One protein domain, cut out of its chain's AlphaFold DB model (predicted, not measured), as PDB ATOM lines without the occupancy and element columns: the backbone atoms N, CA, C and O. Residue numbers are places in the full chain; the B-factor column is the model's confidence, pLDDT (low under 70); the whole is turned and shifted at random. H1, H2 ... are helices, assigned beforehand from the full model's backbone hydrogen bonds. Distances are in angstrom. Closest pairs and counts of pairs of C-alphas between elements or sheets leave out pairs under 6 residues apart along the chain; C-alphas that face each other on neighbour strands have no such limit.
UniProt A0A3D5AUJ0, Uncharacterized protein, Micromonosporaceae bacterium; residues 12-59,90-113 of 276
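This is residues 12 to 59 and 90 to 113 of the 276 residues of an uncharacterized protein of Micromonosporaceae bacterium (UniProt A0A3D5AUJ0). One long straight helix, H1, sticks out as a free arm with residues 12 to 30, while H2, a short helix, packs across its last part, residues 33 to 44. Residues 45 to 59, with no named element, fold back along H1 on the side away from H2. The arm makes the length of a loose whole of 72 printed residues, class all helix, no named strand, order H1 H2, radius of gyration of the C-alphas 15.7 A, spans 55 by 26 by 21 A.

H1, residues 12 to 44, touches H2, residues 96 to 107, with its residues 33 to 44 alone. The closest C-alphas are those of Phe 40 and Ala 102, 5.4 A apart. They run opposite ways at a steep tilt of 44 degrees. In H1 and H2 every O i to N i+4 pair is within hydrogen-bond range.

H1 measures 48.2 A, from C-alpha 12 at (278.079, 189.630, 213.169) to C-alpha 44. H2 measures 16.6 A and ends at C-alpha 107, (250.884, 204.603, 229.246).

The C-alphas farthest apart, of Val 12 and Ala 91, are 55.0 A apart. Residues 60 to 89 are not printed; C-alphas 59 and 90 are 20.3 A apart across the cut. Residues 55 to 59 have pLDDT under 70.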
ATOM      1  N   VAL A  12     278.827 188.500 213.763       74.69
ATOM      2  CA  VAL A  12     278.079 189.630 213.169       74.69
ATOM      3  C   VAL A  12     276.604 189.276 212.912       74.69
ATOM      4  O   VAL A  12     275.715 190.112 213.063       74.69
ATOM      5  N   LYS A  13     276.333 188.001 212.602       73.88
ATOM      6  CA  LYS A  13     274.995 187.433 212.433       73.88
ATOM      7  C   LYS A  13     274.128 187.483 213.702       73.88
ATOM      8  O   LYS A  13     272.973 187.877 213.610       73.88
ATOM      9  N   GLU A  14     274.655 187.116 214.869       78.19
ATOM     10  CA  GLU A  14     273.890 187.089 216.128       78.19
ATOM     11  C   GLU A  14     273.512 188.502 216.590       78.19
ATOM     12  O   GLU A  14     272.387 188.733 217.042       78.19
ATOM     13  N   VAL A  15     274.428 189.462 216.417       74.62
ATOM     14  CA  VAL A  15     274.182 190.883 216.710       74.62
ATOM     15  C   VAL A  15     273.131 191.458 215.759       74.62
ATOM     16  O   VAL A  15     272.210 192.139 216.210       74.62
ATOM     17  N   TYR A  16     273.226 191.150 214.462       70.00
ATOM     18  CA  TYR A  16     272.236 191.562 213.465       70.00
ATOM     19  C   TYR A  16     270.845 190.983 213.758       70.00
ATOM     20  O   TYR A  16     269.867 191.724 213.807       70.00
ATOM     21  N   GLU A  17     270.742 189.679 214.031       80.56
ATOM     22  CA  GLU A  17     269.469 189.035 214.373       80.56
ATOM     23  C   GLU A  17     268.857 189.605 215.660       80.56
ATOM     24  O   GLU A  17     267.640 189.780 215.741       80.56
ATOM     25  N   LEU A  18     269.679 189.921 216.667       80.81
ATOM     26  CA  LEU A  18     269.217 190.598 217.877       80.81
ATOM     27  C   LEU A  18     268.698 192.008 217.570       80.81
ATOM     28  O   LEU A  18     267.627 192.365 218.058       80.81
ATOM     29  N   ALA A  19     269.409 192.785 216.748       73.56
ATOM     30  CA  ALA A  19     268.980 194.121 216.339       73.56
ATOM     31  C   ALA A  19     267.649 194.084 215.569       73.56
ATOM     32  O   ALA A  19     266.759 194.872 215.882       73.56
ATOM     33  N   CYS A  20     267.472 193.134 214.641       77.81
ATOM     34  CA  CYS A  20     266.198 192.917 213.952       77.81
ATOM     35  C   CYS A  20     265.073 192.582 214.939       77.81
ATOM     36  O   CYS A  20     264.046 193.250 214.923       77.81
ATOM     37  N   ARG A  21     265.280 191.638 215.869       84.50
ATOM     38  CA  ARG A  21     264.265 191.300 216.886       84.50
ATOM     39  C   ARG A  21     263.892 192.495 217.764       84.50
ATOM     40  O   ARG A  21     262.717 192.671 218.085       84.50
ATOM     41  N   ILE A  22     264.873 193.303 218.171       82.38
ATOM     42  CA  ILE A  22     264.632 194.522 218.954       82.38
ATOM     43  C   ILE A  22     263.830 195.529 218.125       82.38
ATOM     44  O   ILE A  22     262.859 196.082 218.639       82.38
ATOM     45  N   ALA A  23     264.195 195.742 216.858       73.75
ATOM     46  CA  ALA A  23     263.486 196.646 215.957       73.75
ATOM     47  C   ALA A  23     262.035 196.195 215.725       73.75
ATOM     48  O   ALA A  23     261.121 196.997 215.902       73.75
ATOM     49  N   ASP A  24     261.809 194.914 215.435       78.19
ATOM     50  CA  ASP A  24     260.472 194.339 215.250       78.19
ATOM     51  C   ASP A  24     259.621 194.477 216.522       78.19
ATOM     52  O   ASP A  24     258.454 194.870 216.466       78.19
ATOM     53  N   THR A  25     260.220 194.228 217.692       84.81
ATOM     54  CA  THR A  25     259.550 194.402 218.991       84.81
ATOM     55  C   THR A  25     259.188 195.866 219.236       84.81
ATOM     56  O   THR A  25     258.074 196.162 219.669       84.81
ATOM     57  N   ALA A  26     260.100 196.795 218.940       74.31
ATOM     58  CA  ALA A  26     259.864 198.227 219.090       74.31
ATOM     59  C   ALA A  26     258.763 198.728 218.145       74.31
ATOM     60  O   ALA A  26     257.906 199.500 218.576       74.31
ATOM     61  N   ILE A  27     258.741 198.256 216.894       76.12
ATOM     62  CA  ILE A  27     257.679 198.558 215.926       76.12
ATOM     63  C   ILE A  27     256.341 198.025 216.437       76.12
ATOM     64  O   ILE A  27     255.379 198.788 216.499       76.12
ATOM     65  N   SER A  28     256.285 196.762 216.871       78.94
ATOM     66  CA  SER A  28     255.063 196.150 217.407       78.94
ATOM     67  C   SER A  28     254.516 196.921 218.611       78.94
ATOM     68  O   SER A  28     253.334 197.266 218.638       78.94
ATOM     69  N   LEU A  29     255.373 197.246 219.583       82.75
ATOM     70  CA  LEU A  29     254.995 198.040 220.754       82.75
ATOM     71  C   LEU A  29     254.544 199.449 220.356       82.75
ATOM     72  O   LEU A  29     253.541 199.941 220.868       82.75
ATOM     73  N   GLY A  30     255.250 200.098 219.430       78.50
ATOM     74  CA  GLY A  30     254.867 201.407 218.905       78.50
ATOM     75  C   GLY A  30     253.484 201.378 218.254       78.50
ATOM     76  O   GLY A  30     252.635 202.207 218.582       78.50
ATOM     77  N   SER A  31     253.222 200.393 217.393       81.38
ATOM     78  CA  SER A  31     251.924 200.208 216.738       81.38
ATOM     79  C   SER A  31     250.798 199.944 217.735       81.38
ATOM     80  O   SER A  31     249.735 200.545 217.607       81.38
ATOM     81  N   GLU A  32     251.027 199.112 218.754       85.38
ATOM     82  CA  GLU A  32     250.044 198.842 219.810       85.38
ATOM     83  C   GLU A  32     249.694 200.113 220.598       85.38
ATOM     84  O   GLU A  32     248.518 200.409 220.819       85.38
ATOM     85  N   ARG A  33     250.697 200.916 220.973       86.81
ATOM     86  CA  ARG A  33     250.480 202.170 221.714       86.81
ATOM     87  C   ARG A  33     249.757 203.213 220.868       86.81
ATOM     88  O   ARG A  33     248.855 203.875 221.377       86.81
ATOM     89  N   VAL A  34     250.104 203.338 219.587       86.25
ATOM     90  CA  VAL A  34     249.403 204.230 218.651       86.25
ATOM     91  C   VAL A  34     247.958 203.775 218.450       86.25
ATOM     92  O   VAL A  34     247.055 204.604 218.517       86.25
ATOM     93  N   ALA A  35     247.714 202.475 218.267       85.62
ATOM     94  CA  ALA A  35     246.362 201.937 218.142       85.62
ATOM     95  C   ALA A  35     245.531 202.200 219.407       85.62
ATOM     96  O   ALA A  35     244.411 202.698 219.311       85.62
ATOM     97  N   GLY A  36     246.101 201.957 220.592       88.06
ATOM     98  CA  GLY A  36     245.455 202.273 221.865       88.06
ATOM     99  C   GLY A  36     245.133 203.761 222.000       88.06
ATOM    100  O   GLY A  36     244.024 204.119 222.394       88.06
ATOM    101  N   PHE A  37     246.064 204.637 221.617       90.38
ATOM    102  CA  PHE A  37     245.859 206.085 221.647       90.38
ATOM    103  C   PHE A  37     244.711 206.503 220.730       90.38
ATOM    104  O   PHE A  37     243.793 207.198 221.167       90.38
ATOM    105  N   LEU A  38     244.726 206.032 219.482       89.62
ATOM    106  CA  LEU A  38     243.667 206.306 218.515       89.62
ATOM    107  C   LEU A  38     242.312 205.784 219.003       89.62
ATOM    108  O   LEU A  38     241.316 206.473 218.814       89.62
ATOM    109  N   GLU A  39     242.263 204.641 219.689       90.44
ATOM    110  CA  GLU A  39     241.019 204.093 220.240       90.44
ATOM    111  C   GLU A  39     240.422 204.988 221.340       90.44
ATOM    112  O   GLU A  39     239.211 205.221 221.350       90.44
ATOM    113  N   PHE A  40     241.247 205.558 222.229       90.62
ATOM    114  CA  PHE A  40     240.775 206.537 223.222       90.62
ATOM    115  C   PHE A  40     240.204 207.793 222.558       90.62
ATOM    116  O   PHE A  40     239.126 208.259 222.930       90.62
ATOM    117  N   ILE A  41     240.894 208.319 221.546       90.44
ATOM    118  CA  ILE A  41     240.454 209.515 220.817       90.44
ATOM    119  C   ILE A  41     239.175 209.251 220.013       90.44
ATOM    120  O   ILE A  41     238.269 210.094 219.967       90.44
ATOM    121  N   ARG A  42     239.071 208.056 219.427       90.12
ATOM    122  CA  ARG A  42     237.906 207.590 218.676       90.12
ATOM    123  C   ARG A  42     236.658 207.525 219.546       90.12
ATOM    124  O   ARG A  42     235.597 208.000 219.145       90.12
ATOM    125  N   VAL A  43     236.790 206.947 220.735       89.44
ATOM    126  CA  VAL A  43     235.699 206.806 221.702       89.44
ATOM    127  C   VAL A  43     235.195 208.148 222.226       89.44
ATOM    128  O   VAL A  43     233.987 208.306 222.433       89.44
ATOM    129  N   ASP A  44     236.103 209.094 222.465       82.75
ATOM    130  CA  ASP A  44     235.749 210.384 223.053       82.75
ATOM    131  C   ASP A  44     234.970 211.247 222.052       82.75
ATOM    132  O   ASP A  44     233.785 211.544 222.244       82.75
ATOM    133  N   ARG A  45     235.611 211.608 220.934       77.56
ATOM    134  CA  ARG A  45     235.031 212.563 219.975       77.56
ATOM    135  C   ARG A  45     235.233 212.195 218.514       77.56
ATOM    136  O   ARG A  45     234.346 212.461 217.707       77.56
ATOM    137  N   GLN A  46     236.311 211.492 218.173       84.56
ATOM    138  CA  GLN A  46     236.680 211.233 216.779       84.56
ATOM    139  C   GLN A  46     236.244 209.849 216.298       84.56
ATOM    140  O   GLN A  46     237.031 209.086 215.739       84.56
ATOM    141  N   PHE A  47     234.972 209.506 216.501       84.19
ATOM    142  CA  PHE A  47     234.421 208.190 216.146       84.19
ATOM    143  C   PHE A  47     234.719 207.795 214.689       84.19
ATOM    144  O   PHE A  47     234.928 206.626 214.382       84.19
ATOM    145  N   TRP A  48     234.845 208.773 213.791       79.75
ATOM    146  CA  TRP A  48     235.175 208.567 212.383       79.75
ATOM    147  C   TRP A  48     236.570 208.000 212.091       79.75
ATOM    148  O   TRP A  48     236.825 207.693 210.924       79.75
ATOM    149  N   LEU A  49     237.452 207.834 213.082       82.50
ATOM    150  CA  LEU A  49     238.765 207.193 212.911       82.50
ATOM    151  C   LEU A  49     238.689 205.702 212.523       82.50
ATOM    152  O   LEU A  49     239.722 205.099 212.253       82.50
ATOM    153  N   GLY A  50     237.488 205.126 212.427       79.62
ATOM    154  CA  GLY A  50     237.245 203.767 211.936       79.62
ATOM    155  C   GLY A  50     236.387 202.958 212.902       79.62
ATOM    156  O   GLY A  50     235.858 203.492 213.883       79.62
ATOM    157  N   LEU A  51     236.213 201.671 212.611       83.56
ATOM    158  CA  LEU A  51     235.677 200.719 213.589       83.56
ATOM    159  C   LEU A  51     236.783 200.263 214.548       83.56
ATOM    160  O   LEU A  51     237.946 200.202 214.161       83.56
ATOM    161  N   SER A  52     236.413 199.875 215.768       79.56
ATOM    162  CA  SER A  52     237.329 199.369 216.813       79.56
ATOM    163  C   SER A  52     238.270 198.243 216.359       79.56
ATOM    164  O   SER A  52     239.367 198.097 216.889       79.56
ATOM    165  N   MET A  53     237.839 197.434 215.388       72.31
ATOM    166  CA  MET A  53     238.596 196.293 214.853       72.31
ATOM    167  C   MET A  53     239.271 196.586 213.507       72.31
ATOM    168  O   MET A  53     239.910 195.699 212.939       72.31
ATOM    169  N   GLU A  54     239.111 197.793 212.962       74.00
ATOM    170  CA  GLU A  54     239.814 198.185 211.745       74.00
ATOM    171  C   GLU A  54     241.227 198.665 212.093       74.00
ATOM    172  O   GLU A  54     241.390 199.519 212.966       74.00
ATOM    173  N   PRO A  55     242.270 198.164 211.405       64.31
ATOM    174  CA  PRO A  55     243.603 198.710 211.585       64.31
ATOM    175  C   PRO A  55     243.614 200.191 211.164       64.31
ATOM    176  O   PRO A  55     242.953 200.547 210.178       64.31
ATOM    177  N   PRO A  56     244.379 201.054 211.861       63.25
ATOM    178  CA  PRO A  56     244.548 202.445 211.464       63.25
ATOM    179  C   PRO A  56     244.961 202.533 209.995       63.25
ATOM    180  O   PRO A  56     245.933 201.905 209.569       63.25
ATOM    181  N   ARG A  57     244.214 203.306 209.203       60.47
ATOM    182  CA  ARG A  57     244.551 203.545 207.798       60.47
ATOM    183  C   ARG A  57     245.419 204.791 207.713       60.47
ATOM    184  O   ARG A  57     244.994 205.866 208.124       60.47
ATOM    185  N   ILE A  58     246.612 204.651 207.150       56.88
ATOM    186  CA  ILE A  58     247.444 205.796 206.780       56.88
ATOM    187  C   ILE A  58     246.800 206.415 205.534       56.88
ATOM    188  O   ILE A  58     246.808 205.812 204.460       56.88
ATOM    189  N   LEU A  59     246.160 207.572 205.706       54.22
ATOM    190  CA  LEU A  59     245.636 208.378 204.610       54.22
ATOM    191  C   LEU A  59     246.740 209.362 204.197       54.22
ATOM    192  O   LEU A  59     247.093 210.245 204.970       54.22
ATOM    193  N   GLN A  90     233.738 221.264 214.670       71.56
ATOM    194  CA  GLN A  90     234.799 221.579 215.618       71.56
ATOM    195  C   GLN A  90     234.480 221.033 217.018       71.56
ATOM    196  O   GLN A  90     235.392 220.670 217.759       71.56
ATOM    197  N   ALA A  91     233.195 220.902 217.363       70.88
ATOM    198  CA  ALA A  91     232.756 220.280 218.611       70.88
ATOM    199  C   ALA A  91     233.237 218.823 218.764       70.88
ATOM    200  O   ALA A  91     233.476 218.364 219.887       70.88
ATOM    201  N   ASP A  92     233.419 218.108 217.652       70.81
ATOM    202  CA  ASP A  92     233.899 216.730 217.651       70.81
ATOM    203  C   ASP A  92     235.445 216.629 217.567       70.81
ATOM    204  O   ASP A  92     236.009 215.532 217.515       70.81
ATOM    205  N   TRP A  93     236.179 217.745 217.544       78.06
ATOM    206  CA  TRP A  93     237.643 217.694 217.536       78.06
ATOM    207  C   TRP A  93     238.179 217.265 218.905       78.06
ATOM    208  O   TRP A  93     237.625 217.614 219.951       78.06
ATOM    209  N   ALA A  94     239.271 216.496 218.900       80.69
ATOM    210  CA  ALA A  94     239.955 216.128 220.130       80.69
ATOM    211  C   ALA A  94     240.540 217.388 220.780       80.69
ATOM    212  O   ALA A  94     241.240 218.166 220.130       80.69
ATOM    213  N   THR A  95     240.242 217.589 222.059       84.31
ATOM    214  CA  THR A  95     240.818 218.684 222.844       84.31
ATOM    215  C   THR A  95     242.194 218.288 223.370       84.31
ATOM    216  O   THR A  95     242.514 217.105 223.472       84.31
ATOM    217  N   GLU A  96     243.005 219.266 223.771       84.50
ATOM    218  CA  GLU A  96     244.292 219.000 224.425       84.50
ATOM    219  C   GLU A  96     244.134 218.110 225.670       84.50
ATOM    220  O   GLU A  96     244.900 217.165 225.871       84.50
ATOM    221  N   THR A  97     243.082 218.340 226.459       83.94
ATOM    222  CA  THR A  97     242.739 217.507 227.617       83.94
ATOM    223  C   THR A  97     242.443 216.063 227.211       83.94
ATOM    224  O   THR A  97     242.941 215.138 227.851       83.94
ATOM    225  N   ALA A  98     241.679 215.852 226.133       82.44
ATOM    226  CA  ALA A  98     241.367 214.516 225.625       82.44
ATOM    227  C   ALA A  98     242.620 213.796 225.102       82.44
ATOM    228  O   ALA A  98     242.828 212.622 225.411       82.44
ATOM    229  N   LEU A  99     243.491 214.509 224.379       85.75
ATOM    230  CA  LEU A  99     244.775 213.990 223.890       85.75
ATOM    231  C   LEU A  99     245.695 213.590 225.049       85.75
ATOM    232  O   LEU A  99     246.252 212.492 225.054       85.75
ATOM    233  N   THR A 100     245.801 214.441 226.067       87.12
ATOM    234  CA  THR A 100     246.621 214.174 227.257       87.12
ATOM    235  C   THR A 100     246.082 212.983 228.047       87.12
ATOM    236  O   THR A 100     246.842 212.096 228.436       87.12
ATOM    237  N   HIS A 101     244.762 212.915 228.239       85.94
ATOM    238  CA  HIS A 101     244.109 211.796 228.915       85.94
ATOM    239  C   HIS A 101     244.293 210.474 228.154       85.94
ATOM    240  O   HIS A 101     244.581 209.444 228.770       85.94
ATOM    241  N   ALA A 102     244.172 210.492 226.823       87.38
ATOM    242  CA  ALA A 102     244.415 209.325 225.979       87.38
ATOM    243  C   ALA A 102     245.862 208.832 226.116       87.38
ATOM    244  O   ALA A 102     246.084 207.648 226.363       87.38
ATOM    245  N   ALA A 103     246.843 209.736 226.037       87.94
ATOM    246  CA  ALA A 103     248.253 209.391 226.208       87.94
ATOM    247  C   ALA A 103     248.528 208.780 227.592       87.94
ATOM    248  O   ALA A 103     249.127 207.706 227.684       87.94
ATOM    249  N   ALA A 104     248.035 209.409 228.663       88.31
ATOM    250  CA  ALA A 104     248.189 208.905 230.026       88.31
ATOM    251  C   ALA A 104     247.544 207.519 230.209       88.31
ATOM    252  O   ALA A 104     248.144 206.627 230.809       88.31
ATOM    253  N   SER A 105     246.354 207.313 229.642       90.44
ATOM    254  CA  SER A 105     245.635 206.037 229.720       90.44
ATOM    255  C   SER A 105     246.370 204.916 228.992       90.44
ATOM    256  O   SER A 105     246.494 203.815 229.527       90.44
ATOM    257  N   VAL A 106     246.917 205.201 227.808       91.00
ATOM    258  CA  VAL A 106     247.734 204.242 227.057       91.00
ATOM    259  C   VAL A 106     248.995 203.886 227.827       91.00
ATOM    260  O   VAL A 106     249.322 202.707 227.909       91.00
ATOM    261  N   VAL A 107     249.693 204.861 228.416       89.81
ATOM    262  CA  VAL A 107     250.884 204.603 229.246       89.81
ATOM    263  C   VAL A 107     250.534 203.712 230.440       89.81
ATOM    264  O   VAL A 107     251.263 202.764 230.721       89.81
ATOM    265  N   ALA A 108     249.386 203.951 231.078       90.38
ATOM    266  CA  ALA A 108     248.878 203.140 232.184       90.38
ATOM    267  C   ALA A 108     248.404 201.729 231.773       90.38
ATOM    268  O   ALA A 108     248.081 200.924 232.643       90.38
ATOM    269  N   GLY A 109     248.359 201.408 230.473       90.25
ATOM    270  CA  GLY A 109     247.856 200.121 229.977       90.25
ATOM    271  C   GLY A 109     246.333 199.986 230.059       90.25
ATOM    272  O   GLY A 109     245.811 198.873 230.015       90.25
ATOM    273  N   ASN A 110     245.616 201.104 230.185       92.25
ATOM    274  CA  ASN A 110     244.160 201.111 230.180       92.25
ATOM    275  C   ASN A 110     243.624 200.913 228.759       92.25
ATOM    276  O   ASN A 110     244.263 201.270 227.770       92.25
ATOM    277  N   VAL A 111     242.395 200.412 228.671       90.19
ATOM    278  CA  VAL A 111     241.638 200.282 227.422       90.19
ATOM    279  C   VAL A 111     240.311 201.020 227.596       90.19
ATOM    280  O   VAL A 111     239.740 200.960 228.691       90.19
ATOM    281  N   PRO A 112     239.782 201.696 226.558       90.94
ATOM    282  CA  PRO A 112     238.472 202.319 226.658       90.94
ATOM    283  C   PRO A 112     237.382 201.301 227.031       90.94
ATOM    284  O   PRO A 112     237.417 200.153 226.555       90.94
ATOM    285  N   PRO A 113     236.388 201.696 227.849       92.31
ATOM    286  CA  PRO A 113     235.275 200.822 228.205       92.31
ATOM    287  C   PRO A 113     234.583 200.225 226.968       92.31
ATOM    288  O   PRO A 113     234.544 200.836 225.898       92.31
TER     289      PRO A 113